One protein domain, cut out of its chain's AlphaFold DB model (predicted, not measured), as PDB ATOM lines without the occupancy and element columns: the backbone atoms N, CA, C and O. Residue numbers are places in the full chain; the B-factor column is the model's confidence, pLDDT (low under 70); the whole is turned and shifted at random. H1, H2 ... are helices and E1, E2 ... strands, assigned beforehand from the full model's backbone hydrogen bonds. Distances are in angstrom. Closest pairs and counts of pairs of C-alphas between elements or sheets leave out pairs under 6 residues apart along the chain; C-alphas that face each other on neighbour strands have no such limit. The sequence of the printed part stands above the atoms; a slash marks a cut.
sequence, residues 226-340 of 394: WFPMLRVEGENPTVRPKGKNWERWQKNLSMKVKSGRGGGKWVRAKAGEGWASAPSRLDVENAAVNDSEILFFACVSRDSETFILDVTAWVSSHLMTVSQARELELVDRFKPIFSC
ATOM      1  N   TRP A 226      38.751 -10.962 -30.057       69.62
ATOM      2  CA  TRP A 226      38.174  -9.683 -29.664       69.62
ATOM      3  C   TRP A 226      38.023  -9.612 -28.147       69.62
ATOM      4  O   TRP A 226      37.543 -10.552 -27.514       69.62
ATOM      5  N   PHE A 227      38.412  -8.481 -27.575       70.06
ATOM      6  CA  PHE A 227      38.366  -8.207 -26.146       70.06
ATOM      7  C   PHE A 227      37.396  -7.066 -25.877       70.06
ATOM      8  O   PHE A 227      37.555  -6.005 -26.478       70.06
ATOM      9  N   PRO A 228      36.409  -7.232 -24.987       66.50
ATOM     10  CA  PRO A 228      35.497  -6.149 -24.662       66.50
ATOM     11  C   PRO A 228      36.252  -4.985 -24.002       66.50
ATOM     12  O   PRO A 228      37.085  -5.186 -23.122       66.50
ATOM     13  N   MET A 229      35.937  -3.763 -24.426       68.81
ATOM     14  CA  MET A 229      36.325  -2.517 -23.776       68.81
ATOM     15  C   MET A 229      35.211  -2.113 -22.828       68.81
ATOM     16  O   MET A 229      34.101  -1.795 -23.262       68.81
ATOM     17  N   LEU A 230      35.518  -2.092 -21.538       73.12
ATOM     18  CA  LEU A 230      34.590  -1.593 -20.536       73.12
ATOM     19  C   LEU A 230      34.925  -0.132 -20.263       73.12
ATOM     20  O   LEU A 230      36.039   0.204 -19.857       73.12
ATOM     21  N   ARG A 231      33.961   0.757 -20.509       77.94
ATOM     22  CA  ARG A 231      34.090   2.150 -20.089       77.94
ATOM     23  C   ARG A 231      34.125   2.177 -18.567       77.94
ATOM     24  O   ARG A 231      33.291   1.556 -17.914       77.94
ATOM     25  N   VAL A 232      35.083   2.905 -18.008       79.00
ATOM     26  CA  VAL A 232      35.125   3.118 -16.562       79.00
ATOM     27  C   VAL A 232      34.001   4.087 -16.207       79.00
ATOM     28  O   VAL A 232      34.089   5.288 -16.474       79.00
ATOM     29  N   GLU A 233      32.921   3.551 -15.648       68.06
ATOM     30  CA  GLU A 233      31.785   4.322 -15.147       68.06
ATOM     31  C   GLU A 233      31.919   4.515 -13.629       68.06
ATOM     32  O   GLU A 233      32.074   3.554 -12.879       68.06
ATOM     33  N   GLY A 234      31.859   5.767 -13.167       66.00
ATOM     34  CA  GLY A 234      31.827   6.099 -11.739       66.00
ATOM     35  C   GLY A 234      33.177   6.437 -11.096       66.00
ATOM     36  O   GLY A 234      34.148   6.806 -11.759       66.00
ATOM     37  N   GLU A 235      33.197   6.393  -9.762       61.97
ATOM     38  CA  GLU A 235      34.358   6.738  -8.940       61.97
ATOM     39  C   GLU A 235      35.332   5.557  -8.870       61.97
ATOM     40  O   GLU A 235      35.143   4.615  -8.104       61.97
ATOM     41  N   ASN A 236      36.402   5.609  -9.664       79.62
ATOM     42  CA  ASN A 236      37.543   4.717  -9.501       79.62
ATOM     43  C   ASN A 236      38.583   5.404  -8.590       79.62
ATOM     44  O   ASN A 236      38.944   6.557  -8.839       79.62
ATOM     45  N   PRO A 237      39.127   4.739  -7.555       82.12
ATOM     46  CA  PRO A 237      40.057   5.386  -6.626       82.12
ATOM     47  C   PRO A 237      41.325   5.921  -7.296       82.12
ATOM     48  O   PRO A 237      41.939   6.850  -6.784       82.12
ATOM     49  N   THR A 238      41.694   5.370  -8.455       84.81
ATOM     50  CA  THR A 238      42.894   5.746  -9.217       84.81
ATOM     51  C   THR A 238      42.608   6.563 -10.471       84.81
ATOM     52  O   THR A 238      43.540   7.043 -11.115       84.81
ATOM     53  N   VAL A 239      41.339   6.756 -10.834       88.75
ATOM     54  CA  VAL A 239      40.937   7.469 -12.049       88.75
ATOM     55  C   VAL A 239      39.677   8.271 -11.761       88.75
ATOM     56  O   VAL A 239      38.665   7.718 -11.353       88.75
ATOM     57  N   ARG A 240      39.712   9.581 -12.006       88.81
ATOM     58  CA  ARG A 240      38.574  10.455 -11.706       88.81
ATOM     59  C   ARG A 240      38.292  11.467 -12.813       88.81
ATOM     60  O   ARG A 240      39.233  11.971 -13.439       88.81
ATOM     61  N   PRO A 241      37.021  11.838 -13.020       87.44
ATOM     62  CA  PRO A 241      36.670  12.936 -13.905       87.44
ATOM     63  C   PRO A 241      37.026  14.290 -13.266       87.44
ATOM     64  O   PRO A 241      36.852  14.509 -12.066       87.44
ATOM     65  N   LYS A 242      37.504  15.236 -14.078       87.06
ATOM     66  CA  LYS A 242      37.738  16.640 -13.708       87.06
ATOM     67  C   LYS A 242      37.292  17.562 -14.841       87.06
ATOM     68  O   LYS A 242      38.062  17.926 -15.738       87.06
ATOM     69  N   GLY A 243      36.025  17.965 -14.787       84.81
ATOM     70  CA  GLY A 243      35.388  18.720 -15.864       84.81
ATOM     71  C   GLY A 243      35.309  17.876 -17.137       84.81
ATOM     72  O   GLY A 243      34.783  16.774 -17.103       84.81
ATOM     73  N   LYS A 244      35.860  18.380 -18.249       82.44
ATOM     74  CA  LYS A 244      35.907  17.670 -19.546       82.44
ATOM     75  C   LYS A 244      37.094  16.706 -19.704       82.44
ATOM     76  O   LYS A 244      37.262  16.117 -20.765       82.44
ATOM     77  N   ASN A 245      37.958  16.613 -18.695       86.44
ATOM     78  CA  ASN A 245      39.170  15.800 -18.734       86.44
ATOM     79  C   ASN A 245      39.121  14.711 -17.670       86.44
ATOM     80  O   ASN A 245      38.426  14.852 -16.666       86.44
ATOM     81  N   TRP A 246      39.959  13.697 -17.842       89.75
ATOM     82  CA  TRP A 246      40.221  12.686 -16.827       89.75
ATOM     83  C   TRP A 246      41.570  12.922 -16.148       89.75
ATOM     84  O   TRP A 246      42.538  13.370 -16.770       89.75
ATOM     85  N   GLU A 247      41.633  12.634 -14.854       91.50
ATOM     86  CA  GLU A 247      42.873  12.555 -14.090       91.50
ATOM     87  C   GLU A 247      43.104  11.117 -13.637       91.50
ATOM     88  O   GLU A 247      42.169  10.427 -13.237       91.50
ATOM     89  N   ARG A 248      44.367  10.693 -13.654       91.00
ATOM     90  CA  ARG A 248      44.821   9.439 -13.061       91.00
ATOM     91  C   ARG A 248      45.708   9.704 -11.856       91.00
ATOM     92  O   ARG A 248      46.404  10.727 -11.799       91.00
ATOM     93  N   TRP A 249      45.681   8.785 -10.905       89.62
ATOM     94  CA  TRP A 249      46.626   8.757  -9.809       89.62
ATOM     95  C   TRP A 249      48.007   8.403 -10.340       89.62
ATOM     96  O   TRP A 249      48.164   7.639 -11.292       89.62
ATOM     97  N   GLN A 250      49.020   9.020  -9.752       87.81
ATOM     98  CA  GLN A 250      50.389   8.788 -10.145       87.81
ATOM     99  C   GLN A 250      51.289   8.829  -8.921       87.81
ATOM    100  O   GLN A 250      51.397   9.852  -8.237       87.81
ATOM    101  N   LYS A 251      51.997   7.731  -8.679       83.94
ATOM    102  CA  LYS A 251      52.918   7.615  -7.558       83.94
ATOM    103  C   LYS A 251      54.196   8.413  -7.832       83.94
ATOM    104  O   LYS A 251      54.787   8.338  -8.915       83.94
ATOM    105  N   ASN A 252      54.656   9.188  -6.847       68.25
ATOM    106  CA  ASN A 252      55.960   9.853  -6.919       68.25
ATOM    107  C   ASN A 252      57.043   8.935  -6.344       68.25
ATOM    108  O   ASN A 252      57.367   9.003  -5.162       68.25
ATOM    109  N   LEU A 253      57.649   8.113  -7.199       61.44
ATOM    110  CA  LEU A 253      58.755   7.224  -6.812       61.44
ATOM    111  C   LEU A 253      60.048   7.980  -6.425       61.44
ATOM    112  O   LEU A 253      60.965   7.391  -5.867       61.44
ATOM    113  N   SER A 254      60.145   9.287  -6.709       55.50
ATOM    114  CA  SER A 254      61.356  10.092  -6.486       55.50
ATOM    115  C   SER A 254      61.423  10.816  -5.137       55.50
ATOM    116  O   SER A 254      62.484  11.331  -4.786       55.50
ATOM    117  N   MET A 255      60.334  10.879  -4.363       47.50
ATOM    118  CA  MET A 255      60.328  11.573  -3.074       47.50
ATOM    119  C   MET A 255      60.194  10.573  -1.927       47.50
ATOM    120  O   MET A 255      59.095  10.140  -1.593       47.50
ATOM    121  N   LYS A 256      61.316  10.266  -1.259       46.91
ATOM    122  CA  LYS A 256      61.293   9.758   0.122       46.91
ATOM    123  C   LYS A 256      60.688  10.849   1.008       46.91
ATOM    124  O   LYS A 256      61.392  11.735   1.491       46.91
ATOM    125  N   VAL A 257      59.371  10.832   1.179       49.28
ATOM    126  CA  VAL A 257      58.696  11.730   2.116       49.28
ATOM    127  C   VAL A 257      59.022  11.249   3.533       49.28
ATOM    128  O   VAL A 257      58.843  10.077   3.858       49.28
ATOM    129  N   LYS A 258      59.506  12.157   4.391       49.09
ATOM    130  CA  LYS A 258      59.901  11.888   5.790       49.09
ATOM    131  C   LYS A 258      58.777  11.321   6.683       49.09
ATOM    132  O   LYS A 258      59.054  10.974   7.822       49.09
ATOM    133  N   SER A 259      57.536  11.238   6.202       46.28
ATOM    134  CA  SER A 259      56.355  10.827   6.974       46.28
ATOM    135  C   SER A 259      55.834   9.416   6.665       46.28
ATOM    136  O   SER A 259      54.751   9.069   7.124       46.28
ATOM    137  N   GLY A 260      56.553   8.592   5.895       49.22
ATOM    138  CA  GLY A 260      56.182   7.181   5.681       49.22
ATOM    139  C   GLY A 260      54.900   6.942   4.868       49.22
ATOM    140  O   GLY A 260      54.583   5.797   4.570       49.22
ATOM    141  N   ARG A 261      54.185   7.993   4.449       50.53
ATOM    142  CA  ARG A 261      53.165   7.918   3.397       50.53
ATOM    143  C   ARG A 261      53.794   8.410   2.102       50.53
ATOM    144  O   ARG A 261      54.099   9.598   1.978       50.53
ATOM    145  N   GLY A 262      54.047   7.493   1.170       54.50
ATOM    146  CA  GLY A 262      54.385   7.863  -0.201       54.50
ATOM    147  C   GLY A 262      53.259   8.738  -0.739       54.50
ATOM    148  O   GLY A 262      52.109   8.349  -0.648       54.50
ATOM    149  N   GLY A 263      53.565   9.955  -1.183       69.00
ATOM    150  CA  GLY A 263      52.551  10.868  -1.704       69.00
ATOM    151  C   GLY A 263      52.465  10.752  -3.218       69.00
ATOM    152  O   GLY A 263      53.400  11.158  -3.917       69.00
ATOM    153  N   GLY A 264      51.363  10.229  -3.742       77.56
ATOM    154  CA  GLY A 264      51.031  10.377  -5.153       77.56
ATOM    155  C   GLY A 264      50.448  11.753  -5.484       77.56
ATOM    156  O   GLY A 264      50.227  12.613  -4.627       77.56
ATOM    157  N   LYS A 265      50.253  11.996  -6.777       87.56
ATOM    158  CA  LYS A 265      49.606  13.197  -7.304       87.56
ATOM    159  C   LYS A 265      48.620  12.812  -8.395       87.56
ATOM    160  O   LYS A 265      48.843  11.869  -9.145       87.56
ATOM    161  N   TRP A 266      47.573  13.610  -8.527       89.06
ATOM    162  CA  TRP A 266      46.664  13.520  -9.660       89.06
ATOM    163  C   TRP A 266      47.280  14.202 -10.878       89.06
ATOM    164  O   TRP A 266      47.707  15.358 -10.801       89.06
ATOM    165  N   VAL A 267      47.336  13.491 -12.000       90.44
ATOM    166  CA  VAL A 267      47.831  14.013 -13.278       90.44
ATOM    167  C   VAL A 267      46.774  13.821 -14.347       90.44
ATOM    168  O   VAL A 267      46.101  12.796 -14.392       90.44
ATOM    169  N   ARG A 268      46.627  14.817 -15.223       91.12
ATOM    170  CA  ARG A 268      45.733  14.734 -16.379       91.12
ATOM    171  C   ARG A 268      46.145  13.559 -17.271       91.12
ATOM    172  O   ARG A 268      47.275  13.550 -17.754       91.12
ATOM    173  N   ALA A 269      45.226  12.627 -17.502       89.69
ATOM    174  CA  ALA A 269      45.390  11.570 -18.490       89.69
ATOM    175  C   ALA A 269      45.255  12.188 -19.885       89.69
ATOM    176  O   ALA A 269      44.278  12.893 -20.161       89.69
ATOM    177  N   LYS A 270      46.249  11.989 -20.754       89.50
ATOM    178  CA  LYS A 270      46.173  12.498 -22.129       89.50
ATOM    179  C   LYS A 270      45.533  11.464 -23.037       89.50
ATOM    180  O   LYS A 270      45.686  10.268 -22.809       89.50
ATOM    181  N   ALA A 271      44.849  11.943 -24.073       86.81
ATOM    182  CA  ALA A 271      44.343  11.082 -25.128       86.81
ATOM    183  C   ALA A 271      45.493  10.253 -25.714       86.81
ATOM    184  O   ALA A 271      46.581  10.774 -25.978       86.81
ATOM    185  N   GLY A 272      45.238   8.962 -25.840       83.94
ATOM    186  CA  GLY A 272      46.167   7.949 -26.283       83.94
ATOM    187  C   GLY A 272      47.194   7.479 -25.265       83.94
ATOM    188  O   GLY A 272      48.079   6.730 -25.649       83.94
ATOM    189  N   GLU A 273      47.125   7.863 -23.990       88.44
ATOM    190  CA  GLU A 273      47.983   7.270 -22.956       88.44
ATOM    191  C   GLU A 273      47.367   5.979 -22.394       88.44
ATOM    192  O   GLU A 273      46.200   5.965 -22.000       88.44
ATOM    193  N   GLY A 274      48.180   4.925 -22.295       89.94
ATOM    194  CA  GLY A 274      47.874   3.680 -21.593       89.94
ATOM    195  C   GLY A 274      48.758   3.475 -20.360       89.94
ATOM    196  O   GLY A 274      49.956   3.773 -20.394       89.94
ATOM    197  N   TRP A 275      48.196   2.994 -19.251       91.81
ATOM    198  CA  TRP A 275      48.927   2.773 -17.994       91.81
ATOM    199  C   TRP A 275      48.357   1.609 -17.177       91.81
ATOM    200  O   TRP A 275      47.239   1.165 -17.411       91.81
ATOM    201  N   ALA A 276      49.133   1.138 -16.200       91.69
ATOM    202  CA  ALA A 276      48.706   0.163 -15.199       91.69
ATOM    203  C   ALA A 276      48.416   0.877 -13.877       91.69
ATOM    204  O   ALA A 276      49.119   1.827 -13.520       91.69
ATOM    205  N   SER A 277      47.402   0.418 -13.154       90.44
ATOM    206  CA  SER A 277      46.933   1.039 -11.919       90.44
ATOM    207  C   SER A 277      46.364  -0.000 -10.955       90.44
ATOM    208  O   SER A 277      45.830  -1.014 -11.398       90.44
ATOM    209  N   ALA A 278      46.447   0.265  -9.650       87.81
ATOM    210  CA  ALA A 278      45.903  -0.593  -8.596       87.81
ATOM    211  C   ALA A 278      44.724   0.096  -7.875       87.81
ATOM    212  O   ALA A 278      44.908   0.710  -6.820       87.81
ATOM    213  N   PRO A 279      43.495   0.047  -8.427       76.88
ATOM    214  CA  PRO A 279      42.339   0.778  -7.902       76.88
ATOM    215  C   PRO A 279      41.960   0.443  -6.456       76.88
ATOM    216  O   PRO A 279      41.364   1.277  -5.786       76.88
ATOM    217  N   SER A 280      42.302  -0.735  -5.940       77.62
ATOM    218  CA  SER A 280      42.015  -1.136  -4.556       77.62
ATOM    219  C   SER A 280      42.810  -0.344  -3.509       77.62
ATOM    220  O   SER A 280      42.371  -0.237  -2.360       77.62
ATOM    221  N   ARG A 281      44.002   0.165  -3.857       73.38
ATOM    222  CA  ARG A 281      44.997   0.639  -2.887       73.38
ATOM    223  C   ARG A 281      45.871   1.760  -3.450       73.38
ATOM    224  O   ARG A 281      46.834   1.518  -4.170       73.38
ATOM    225  N   LEU A 282      45.599   2.993  -3.026       77.88
ATOM    226  CA  LEU A 282      46.464   4.137  -3.325       77.88
ATOM    227  C   LEU A 282      47.741   4.114  -2.478       77.88
ATOM    228  O   LEU A 282      47.718   3.739  -1.307       77.88
ATOM    229  N   ASP A 283      48.845   4.569  -3.071       74.00
ATOM    230  CA  ASP A 283      50.147   4.781  -2.414       74.00
ATOM    231  C   ASP A 283      50.836   3.530  -1.843       74.00
ATOM    232  O   ASP A 283      51.855   3.634  -1.154       74.00
ATOM    233  N   VAL A 284      50.361   2.336  -2.191       74.44
ATOM    234  CA  VAL A 284      50.976   1.071  -1.774       74.44
ATOM    235  C   VAL A 284      52.184   0.738  -2.651       74.44
ATOM    236  O   VAL A 284      52.249   1.101  -3.825       74.44
ATOM    237  N   GLU A 285      53.233   0.163  -2.061       74.38
ATOM    238  CA  GLU A 285      54.405  -0.336  -2.797       74.38
ATOM    239  C   GLU A 285      54.017  -1.475  -3.734       74.38
ATOM    240  O   GLU A 285      53.221  -2.326  -3.357       74.38
ATOM    241  N   ASN A 286      54.598  -1.517  -4.936       76.44
ATOM    242  CA  ASN A 286      54.214  -2.490  -5.963       76.44
ATOM    243  C   ASN A 286      54.386  -3.939  -5.481       76.44
ATOM    244  O   ASN A 286      53.594  -4.799  -5.846       76.44
ATOM    245  N   ALA A 287      55.353  -4.193  -4.592       77.38
ATOM    246  CA  ALA A 287      55.555  -5.495  -3.956       77.38
ATOM    247  C   ALA A 287      54.375  -5.951  -3.069       77.38
ATOM    248  O   ALA A 287      54.201  -7.144  -2.853       77.38
ATOM    249  N   ALA A 288      53.571  -5.018  -2.553       79.75
ATOM    250  CA  ALA A 288      52.416  -5.288  -1.697       79.75
ATOM    251  C   ALA A 288      51.072  -5.240  -2.453       79.75
ATOM    252  O   ALA A 288      50.010  -5.339  -1.828       79.75
ATOM    253  N   VAL A 289      51.112  -5.066  -3.780       82.12
ATOM    254  CA  VAL A 289      49.942  -5.124  -4.662       82.12
ATOM    255  C   VAL A 289      49.803  -6.545  -5.211       82.12
ATOM    256  O   VAL A 289      50.747  -7.118  -5.765       82.12
ATOM    257  N   ASN A 290      48.615  -7.123  -5.050       86.06
ATOM    258  CA  ASN A 290      48.290  -8.427  -5.618       86.06
ATOM    259  C   ASN A 290      48.074  -8.313  -7.131       86.06
ATOM    260  O   ASN A 290      47.539  -7.312  -7.603       86.06
ATOM    261  N   ASP A 291      48.408  -9.359  -7.888       86.69
ATOM    262  CA  ASP A 291      48.221  -9.350  -9.347       86.69
ATOM    263  C   ASP A 291      46.743  -9.180  -9.732       86.69
ATOM    264  O   ASP A 291      46.421  -8.454 -10.660       86.69
ATOM    265  N   SER A 292      45.810  -9.736  -8.957       85.38
ATOM    266  CA  SER A 292      44.368  -9.559  -9.189       85.38
ATOM    267  C   SER A 292      43.868  -8.119  -9.018       85.38
ATOM    268  O   SER A 292      42.730  -7.823  -9.367       85.38
ATOM    269  N   GLU A 293      44.672  -7.238  -8.421       86.44
ATOM    270  CA  GLU A 293      44.298  -5.852  -8.134       86.44
ATOM    271  C   GLU A 293      44.800  -4.867  -9.193       86.44
ATOM    272  O   GLU A 293      44.429  -3.696  -9.144       86.44
ATOM    273  N   ILE A 294      45.637  -5.306 -10.135       89.19
ATOM    274  CA  ILE A 294      46.221  -4.438 -11.159       89.19
ATOM    275  C   ILE A 294      45.349  -4.486 -12.413       89.19
ATOM    276  O   ILE A 294      45.130  -5.544 -12.999       89.19
ATOM    277  N   LEU A 295      44.912  -3.310 -12.852       90.81
ATOM    278  CA  LEU A 295      44.173  -3.112 -14.094       90.81
ATOM    279  C   LEU A 295      44.977  -2.246 -15.063       90.81
ATOM    280  O   LEU A 295      45.748  -1.372 -14.650       90.81
ATOM    281  N   PHE A 296      44.762  -2.457 -16.359       90.81
ATOM    282  CA  PHE A 296      45.293  -1.600 -17.411       90.81
ATOM    283  C   PHE A 296      44.204  -0.690 -17.963       90.81
ATOM    284  O   PHE A 296      43.139  -1.140 -18.383       90.81
ATOM    285  N   PHE A 297      44.515   0.600 -18.013       90.88
ATOM    286  CA  PHE A 297      43.624   1.635 -18.506       90.88
ATOM    287  C   PHE A 297      44.192   2.302 -19.752       90.88
ATOM    288  O   PHE A 297      45.404   2.495 -19.862       90.88
ATOM    289  N   ALA A 298      43.303   2.707 -20.656       89.38
ATOM    290  CA  ALA A 298      43.617   3.542 -21.807       89.38
ATOM    291  C   ALA A 298      42.720   4.784 -21.819       89.38
ATOM    292  O   ALA A 298      41.511   4.692 -21.605       89.38
ATOM    293  N   CYS A 299      43.306   5.952 -22.072       88.06
ATOM    294  CA  CYS A 299      42.566   7.187 -22.305       88.06
ATOM    295  C   CYS A 299      42.364   7.376 -23.806       88.06
ATOM    296  O   CYS A 299      43.338   7.488 -24.545       88.06
ATOM    297  N   VAL A 300      41.115   7.436 -24.252       84.75
ATOM    298  CA  VAL A 300      40.746   7.561 -25.669       84.75
ATOM    299  C   VAL A 300      39.965   8.855 -25.865       84.75
ATOM    300  O   VAL A 300      39.255   9.293 -24.950       84.75
ATOM    301  N   SER A 301      40.108   9.494 -27.031       81.56
ATOM    302  CA  SER A 301      39.292  10.654 -27.385       81.56
ATOM    303  C   SER A 301      38.403  10.361 -28.587       81.56
ATOM    304  O   SER A 301      38.862   9.942 -29.639       81.56
ATOM    305  N   ARG A 302      37.102  10.612 -28.448       75.56
ATOM    306  CA  ARG A 302      36.142  10.500 -29.551       75.56
ATOM    307  C   ARG A 302      35.251  11.726 -29.539       75.56
ATOM    308  O   ARG A 302      34.783  12.125 -28.479       75.56
ATOM    309  N   ASP A 303      35.063  12.346 -30.699       76.25
ATOM    310  CA  ASP A 303      34.170  13.499 -30.871       76.25
ATOM    311  C   ASP A 303      34.438  14.649 -29.875       76.25
ATOM    312  O   ASP A 303      33.532  15.336 -29.412       76.25
ATOM    313  N   SER A 304      35.718  14.895 -29.561       76.44
ATOM    314  CA  SER A 304      36.188  15.884 -28.567       76.44
ATOM    315  C   SER A 304      35.862  15.571 -27.097       76.44
ATOM    316  O   SER A 304      36.148  16.393 -26.221       76.44
ATOM    317  N   GLU A 305      35.309  14.396 -26.799       81.06
ATOM    318  CA  GLU A 305      35.181  13.856 -25.447       81.06
ATOM    319  C   GLU A 305      36.372  12.938 -25.144       81.06
ATOM    320  O   GLU A 305      36.911  12.284 -26.037       81.06
ATOM    321  N   THR A 306      36.815  12.904 -23.884       84.00
ATOM    322  CA  THR A 306      37.811  11.930 -23.413       84.00
ATOM    323  C   THR A 306      37.143  10.958 -22.454       84.00
ATOM    324  O   THR A 306      36.349  11.367 -21.604       84.00
ATOM    325  N   PHE A 307      37.455   9.676 -22.582       84.62
ATOM    326  CA  PHE A 307      36.959   8.631 -21.693       84.62
ATOM    327  C   PHE A 307      38.051   7.601 -21.425       84.62
ATOM    328  O   PHE A 307      38.995   7.454 -22.200       84.62
ATOM    329  N   ILE A 308      37.928   6.923 -20.285       87.94
ATOM    330  CA  ILE A 308      38.860   5.881 -19.867       87.94
ATOM    331  C   ILE A 308      38.220   4.520 -20.096       87.94
ATOM    332  O   ILE A 308      37.054   4.304 -19.755       87.94
ATOM    333  N   LEU A 309      39.004   3.621 -20.672       86.44
ATOM    334  CA  LEU A 309      38.633   2.243 -20.945       86.44
ATOM    335  C   LEU A 309      39.491   1.311 -20.100       86.44
ATOM    336  O   LEU A 309      40.702   1.510 -20.005       86.44
ATOM    337  N   ASP A 310      38.863   0.295 -19.521       87.56
ATOM    338  CA  ASP A 310      39.555  -0.890 -19.029       87.56
ATOM    339  C   ASP A 310      39.915  -1.774 -20.227       87.56
ATOM    340  O   ASP A 310      39.052  -2.200 -21.000       87.56
ATOM    341  N   VAL A 311      41.215  -2.000 -20.389       87.62
ATOM    342  CA  VAL A 311      41.812  -2.788 -21.470       87.62
ATOM    343  C   VAL A 311      42.654  -3.936 -20.913       87.62
ATOM    344  O   VAL A 311      43.498  -4.489 -21.616       87.62
ATOM    345  N   THR A 312      42.427  -4.321 -19.654       88.38
ATOM    346  CA  THR A 312      43.229  -5.313 -18.924       88.38
ATOM    347  C   THR A 312      43.335  -6.635 -19.668       88.38
ATOM    348  O   THR A 312      44.439  -7.152 -19.843       88.38
ATOM    349  N   ALA A 313      42.209  -7.158 -20.159       84.38
ATOM    350  CA  ALA A 313      42.180  -8.424 -20.885       84.38
ATOM    351  C   ALA A 313      42.973  -8.356 -22.202       84.38
ATOM    352  O   ALA A 313      43.719  -9.278 -22.525       84.38
ATOM    353  N   TRP A 314      42.872  -7.235 -22.919       85.44
ATOM    354  CA  TRP A 314      43.601  -7.027 -24.167       85.44
ATOM    355  C   TRP A 314      45.112  -6.900 -23.923       85.44
ATOM    356  O   TRP A 314      45.888  -7.653 -24.511       85.44
ATOM    357  N   VAL A 315      45.534  -6.034 -22.993       86.31
ATOM    358  CA  VAL A 315      46.956  -5.831 -22.653       86.31
ATOM    359  C   VAL A 315      47.596  -7.128 -22.158       86.31
ATOM    360  O   VAL A 315      48.683  -7.477 -22.621       86.31
ATOM    361  N   SER A 316      46.890  -7.872 -21.299       87.31
ATOM    362  CA  SER A 316      47.357  -9.157 -20.756       87.31
ATOM    363  C   SER A 316      47.550 -10.229 -21.826       87.31
ATOM    364  O   SER A 316      48.378 -11.117 -21.652       87.31
ATOM    365  N   SER A 317      46.804 -10.148 -22.932       81.75
ATOM    366  CA  SER A 317      46.911 -11.095 -24.046       81.75
ATOM    367  C   SER A 317      47.999 -10.747 -25.064       81.75
ATOM    368  O   SER A 317      48.447 -11.629 -25.791       81.75
ATOM    369  N   HIS A 318      48.386  -9.470 -25.160       75.88
ATOM    370  CA  HIS A 318      49.129  -8.963 -26.316       75.88
ATOM    371  C   HIS A 318      50.451  -8.272 -25.975       75.88
ATOM    372  O   HIS A 318      51.388  -8.346 -26.764       75.88
ATOM    373  N   LEU A 319      50.537  -7.583 -24.835       80.81
ATOM    374  CA  LEU A 319      51.663  -6.692 -24.535       80.81
ATOM    375  C   LEU A 319      52.460  -7.130 -23.319       80.81
ATOM    376  O   LEU A 319      53.684  -7.185 -23.376       80.81
ATOM    377  N   MET A 320      51.779  -7.372 -22.203       85.12
ATOM    378  CA  MET A 320      52.425  -7.787 -20.965       85.12
ATOM    379  C   MET A 320      51.420  -8.388 -20.006       85.12
ATOM    380  O   MET A 320      50.283  -7.930 -19.911       85.12
ATOM    381  N   THR A 321      51.879  -9.359 -19.231       88.88
ATOM    382  CA  THR A 321      51.101  -9.895 -18.118       88.88
ATOM    383  C   THR A 321      51.036  -8.894 -16.967       88.88
ATOM    384  O   THR A 321      51.883  -8.008 -16.807       88.88
ATOM    385  N   VAL A 322      50.034  -9.068 -16.114       88.56
ATOM    386  CA  VAL A 322      49.873  -8.261 -14.907       88.56
ATOM    387  C   VAL A 322      51.075  -8.402 -13.956       88.56
ATOM    388  O   VAL A 322      51.592  -7.398 -13.458       88.56
ATOM    389  N   SER A 323      51.585  -9.624 -13.780       86.94
ATOM    390  CA  SER A 323      52.758  -9.896 -12.942       86.94
ATOM    391  C   SER A 323      54.014  -9.194 -13.474       86.94
ATOM    392  O   SER A 323      54.745  -8.581 -12.697       86.94
ATOM    393  N   GLN A 324      54.213  -9.162 -14.800       87.88
ATOM    394  CA  GLN A 324      55.306  -8.404 -15.426       87.88
ATOM    395  C   GLN A 324      55.194  -6.897 -15.158       87.88
ATOM    396  O   GLN A 324      56.198  -6.245 -14.871       87.88
ATOM    397  N   ALA A 325      53.989  -6.320 -15.210       86.50
ATOM    398  CA  ALA A 325      53.798  -4.903 -14.899       86.50
ATOM    399  C   ALA A 325      54.141  -4.569 -13.438       86.50
ATOM    400  O   ALA A 325      54.679  -3.488 -13.165       86.50
ATOM    401  N   ARG A 326      53.875  -5.493 -12.505       87.12
ATOM    402  CA  ARG A 326      54.284  -5.372 -11.099       87.12
ATOM    403  C   ARG A 326      55.803  -5.438 -10.946       87.12
ATOM    404  O   ARG A 326      56.380  -4.545 -10.330       87.12
ATOM    405  N   GLU A 327      56.435  -6.458 -11.524       85.81
ATOM    406  CA  GLU A 327      57.886  -6.693 -11.456       85.81
ATOM    407  C   GLU A 327      58.699  -5.541 -12.059       85.81
ATOM    408  O   GLU A 327      59.719  -5.136 -11.507       85.81
ATOM    409  N   LEU A 328      58.215  -4.957 -13.157       85.62
ATOM    410  CA  LEU A 328      58.835  -3.808 -13.829       85.62
ATOM    411  C   LEU A 328      58.506  -2.455 -13.174       85.62
ATOM    412  O   LEU A 328      58.845  -1.393 -13.711       85.62
ATOM    413  N   GLU A 329      57.820  -2.483 -12.034       85.12
ATOM    414  CA  GLU A 329      57.352  -1.323 -11.285       85.12
ATOM    415  C   GLU A 329      56.570  -0.302 -12.137       85.12
ATOM    416  O   GLU A 329      56.759   0.916 -12.036       85.12
ATOM    417  N   LEU A 330      55.693  -0.794 -13.017       86.00
ATOM    418  CA  LEU A 330      54.928   0.036 -13.953       86.00
ATOM    419  C   LEU A 330      53.593   0.535 -13.388       86.00
ATOM    420  O   LEU A 330      53.031   1.490 -13.931       86.00
ATOM    421  N   VAL A 331      53.115  -0.058 -12.294       86.75
ATOM    422  CA  VAL A 331      51.876   0.340 -11.608       86.75
ATOM    423  C   VAL A 331      51.995   1.779 -11.089       86.75
ATOM    424  O   VAL A 331      52.974   2.137 -10.431       86.75
ATOM    425  N   ASP A 332      51.020   2.625 -11.438       84.62
ATOM    426  CA  ASP A 332      50.933   4.054 -11.090       84.62
ATOM    427  C   ASP A 332      52.151   4.904 -11.492       84.62
ATOM    428  O   ASP A 332      52.401   5.991 -10.949       84.62
ATOM    429  N   ARG A 333      52.933   4.440 -12.472       82.25
ATOM    430  CA  ARG A 333      54.155   5.122 -12.903       82.25
ATOM    431  C   ARG A 333      53.848   6.405 -13.683       82.25
ATOM    432  O   ARG A 333      52.813   6.568 -14.334       82.25
ATOM    433  N   PHE A 334      54.806   7.341 -13.657       78.81
ATOM    434  CA  PHE A 334      54.732   8.595 -14.422       78.81
ATOM    435  C   PHE A 334      54.587   8.364 -15.925       78.81
ATOM    436  O   PHE A 334      53.775   9.017 -16.574       78.81
ATOM    437  N   LYS A 335      55.404   7.466 -16.481       80.94
ATOM    438  CA  LYS A 335      55.449   7.245 -17.924       80.94
ATOM    439  C   LYS A 335      54.281   6.357 -18.362       80.94
ATOM    440  O   LYS A 335      54.014   5.381 -17.662       80.94
ATOM    441  N   PRO A 336      53.621   6.676 -19.488       82.06
ATOM    442  CA  PRO A 336      52.683   5.748 -20.101       82.06
ATOM    443  C   PRO A 336      53.421   4.462 -20.480       82.06
ATOM    444  O   PRO A 336      54.601   4.496 -20.844       82.06
ATOM    445  N   ILE A 337      52.723   3.341 -20.345       84.44
ATOM    446  CA  ILE A 337      53.222   2.012 -20.694       84.44
ATOM    447  C   ILE A 337      53.061   1.791 -22.194       84.44
ATOM    448  O   ILE A 337      53.965   1.289 -22.843       84.44
ATOM    449  N   PHE A 338      51.934   2.213 -22.750       82.62
ATOM    450  CA  PHE A 338      51.645   2.096 -24.169       82.62
ATOM    451  C   PHE A 338      50.902   3.333 -24.663       82.62
ATOM    452  O   PHE A 338      50.413   4.140 -23.865       82.62
ATOM    453  N   SER A 339      50.842   3.487 -25.983       78.94
ATOM    454  CA  SER A 339      50.049   4.516 -26.642       78.94
ATOM    455  C   SER A 339      48.905   3.914 -27.452       78.94
ATOM    456  O   SER A 339      49.087   2.879 -28.082       78.94
ATOM    457  N   CYS A 340      47.766   4.595 -27.477       71.25
ATOM    458  CA  CYS A 340      46.565   4.233 -28.225       71.25
ATOM    459  C   CYS A 340      46.193   5.390 -29.170       71.25
ATOM    460  O   CYS A 340      45.824   6.456 -28.699       71.25
TER     461      CYS A 340
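Overview. This is residues 226 to 340 of the 394 residues of the protein "Hypothetical protein" of Dictyocha speculum (UniProt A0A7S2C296). Two small three-stranded sheets, E5 E6 E7 and E2 E3 E4, stand face to face as a sandwich, and two short helices, H1 and H2, pack beyond E5 E6 E7, away from the other sheet. A long loop, residues 252 to 263, makes one end of the longest axis, and E1 lies far out near H1. The printed part has 115 residues with seven named strands followed by two named helices, in the order E1 E2 E3 E4 E5 E6 E7 H1 H2; under half of the residues are in named elements, and the class is mixed, helices and strands. Both sheets are antiparallel, in the orders E5 - E6 - E7 and E2 - E3 - E4. The whole is compact, with a radius of gyration of the C-alphas of 13.7 A and spans of 45 by 33 by 22 A.

Along the chain. E5 is residues 273 to 277, 12.7 A from first to last C-alpha. E6, residues 295 to 302, is the longest strand at 22.1 A; it begins at C-alpha 295, (44.173, -3.112, -14.094). E7, residues 305 to 310, measures 16.7 A. In the other sheet, E2 is residues 239 to 242 and 9.9 A long, E3 residues 245 to 251 and 19.5 A, and E4 residues 264 to 268 and 13.2 A. E1, residues 226 to 228, is 6.7 A long and begins at C-alpha 226, (38.174, -9.683, -29.664). H1 is residues 312 to 318, 10.1 A; H2 is residues 322 to 327, 8.9 A, ending at C-alpha 327, (57.886, -6.693, -11.456).

Arrangement. The sheet E5 E6 E7 is a meander, each strand the antiparallel neighbour of the one before, and it is only just strongly twisted, its C-alphas lying up to 4.0 A off its best plane. E5 and E6 form a hairpin, with N 275 and O 297 2.9 A apart, within hydrogen-bond range. E6 and E7 form another, with N 300 and O 307 at 3.0 A. E2 E3 E4 is also a meander: in the hairpin E2 and E3, N 240 and O 247 are 2.9 A apart, and in the hairpin E3 and E4, N 248 and O 267 are 2.8 A apart. The two sheets make a sandwich, two sheets face to face, with facing parts 10.2 A centre to centre and strands at 24 degrees to each other. The closest C-alphas of E3 and E7 are those of Asn 245 and Thr 306, 6.2 A apart. H1 is on the sheet E5 E6 E7, over E6, at a height over the sheet of 9.1 A, and stands up from it at 61 degrees; its closest C-alphas to E6 are those of Thr 312 and Phe 296, 4.5 A apart. H2 only grazes that sheet, with residues 322 to 326. H1 and H2 are close but not clearly touching, about perpendicular at 81 degrees, with the C-alphas of Ser 316 and Val 322 the closest at 6.4 A. In H1 and H2 every O i to N i+4 pair is within hydrogen-bond range. E1 pairs with no named strand; residues 230 to 231 pair antiparallel with residues 309 to 310 of E7.

Size, cuts and confidence. The C-alphas farthest apart are those of Trp 226 and Lys 258, 46.8 A. The printed part has no cut. The links E3 to E4 and E5 to E6 are long, with 12 and 17 residues. Residues 328 to 340 hold no named element, but residues 338 to 339 pair antiparallel with residues 273 to 274 of E5. The mean pLDDT of the printed part is 80.2; residues 226, 228 to 229, 233 to 235 and 252 to 263 are under 70.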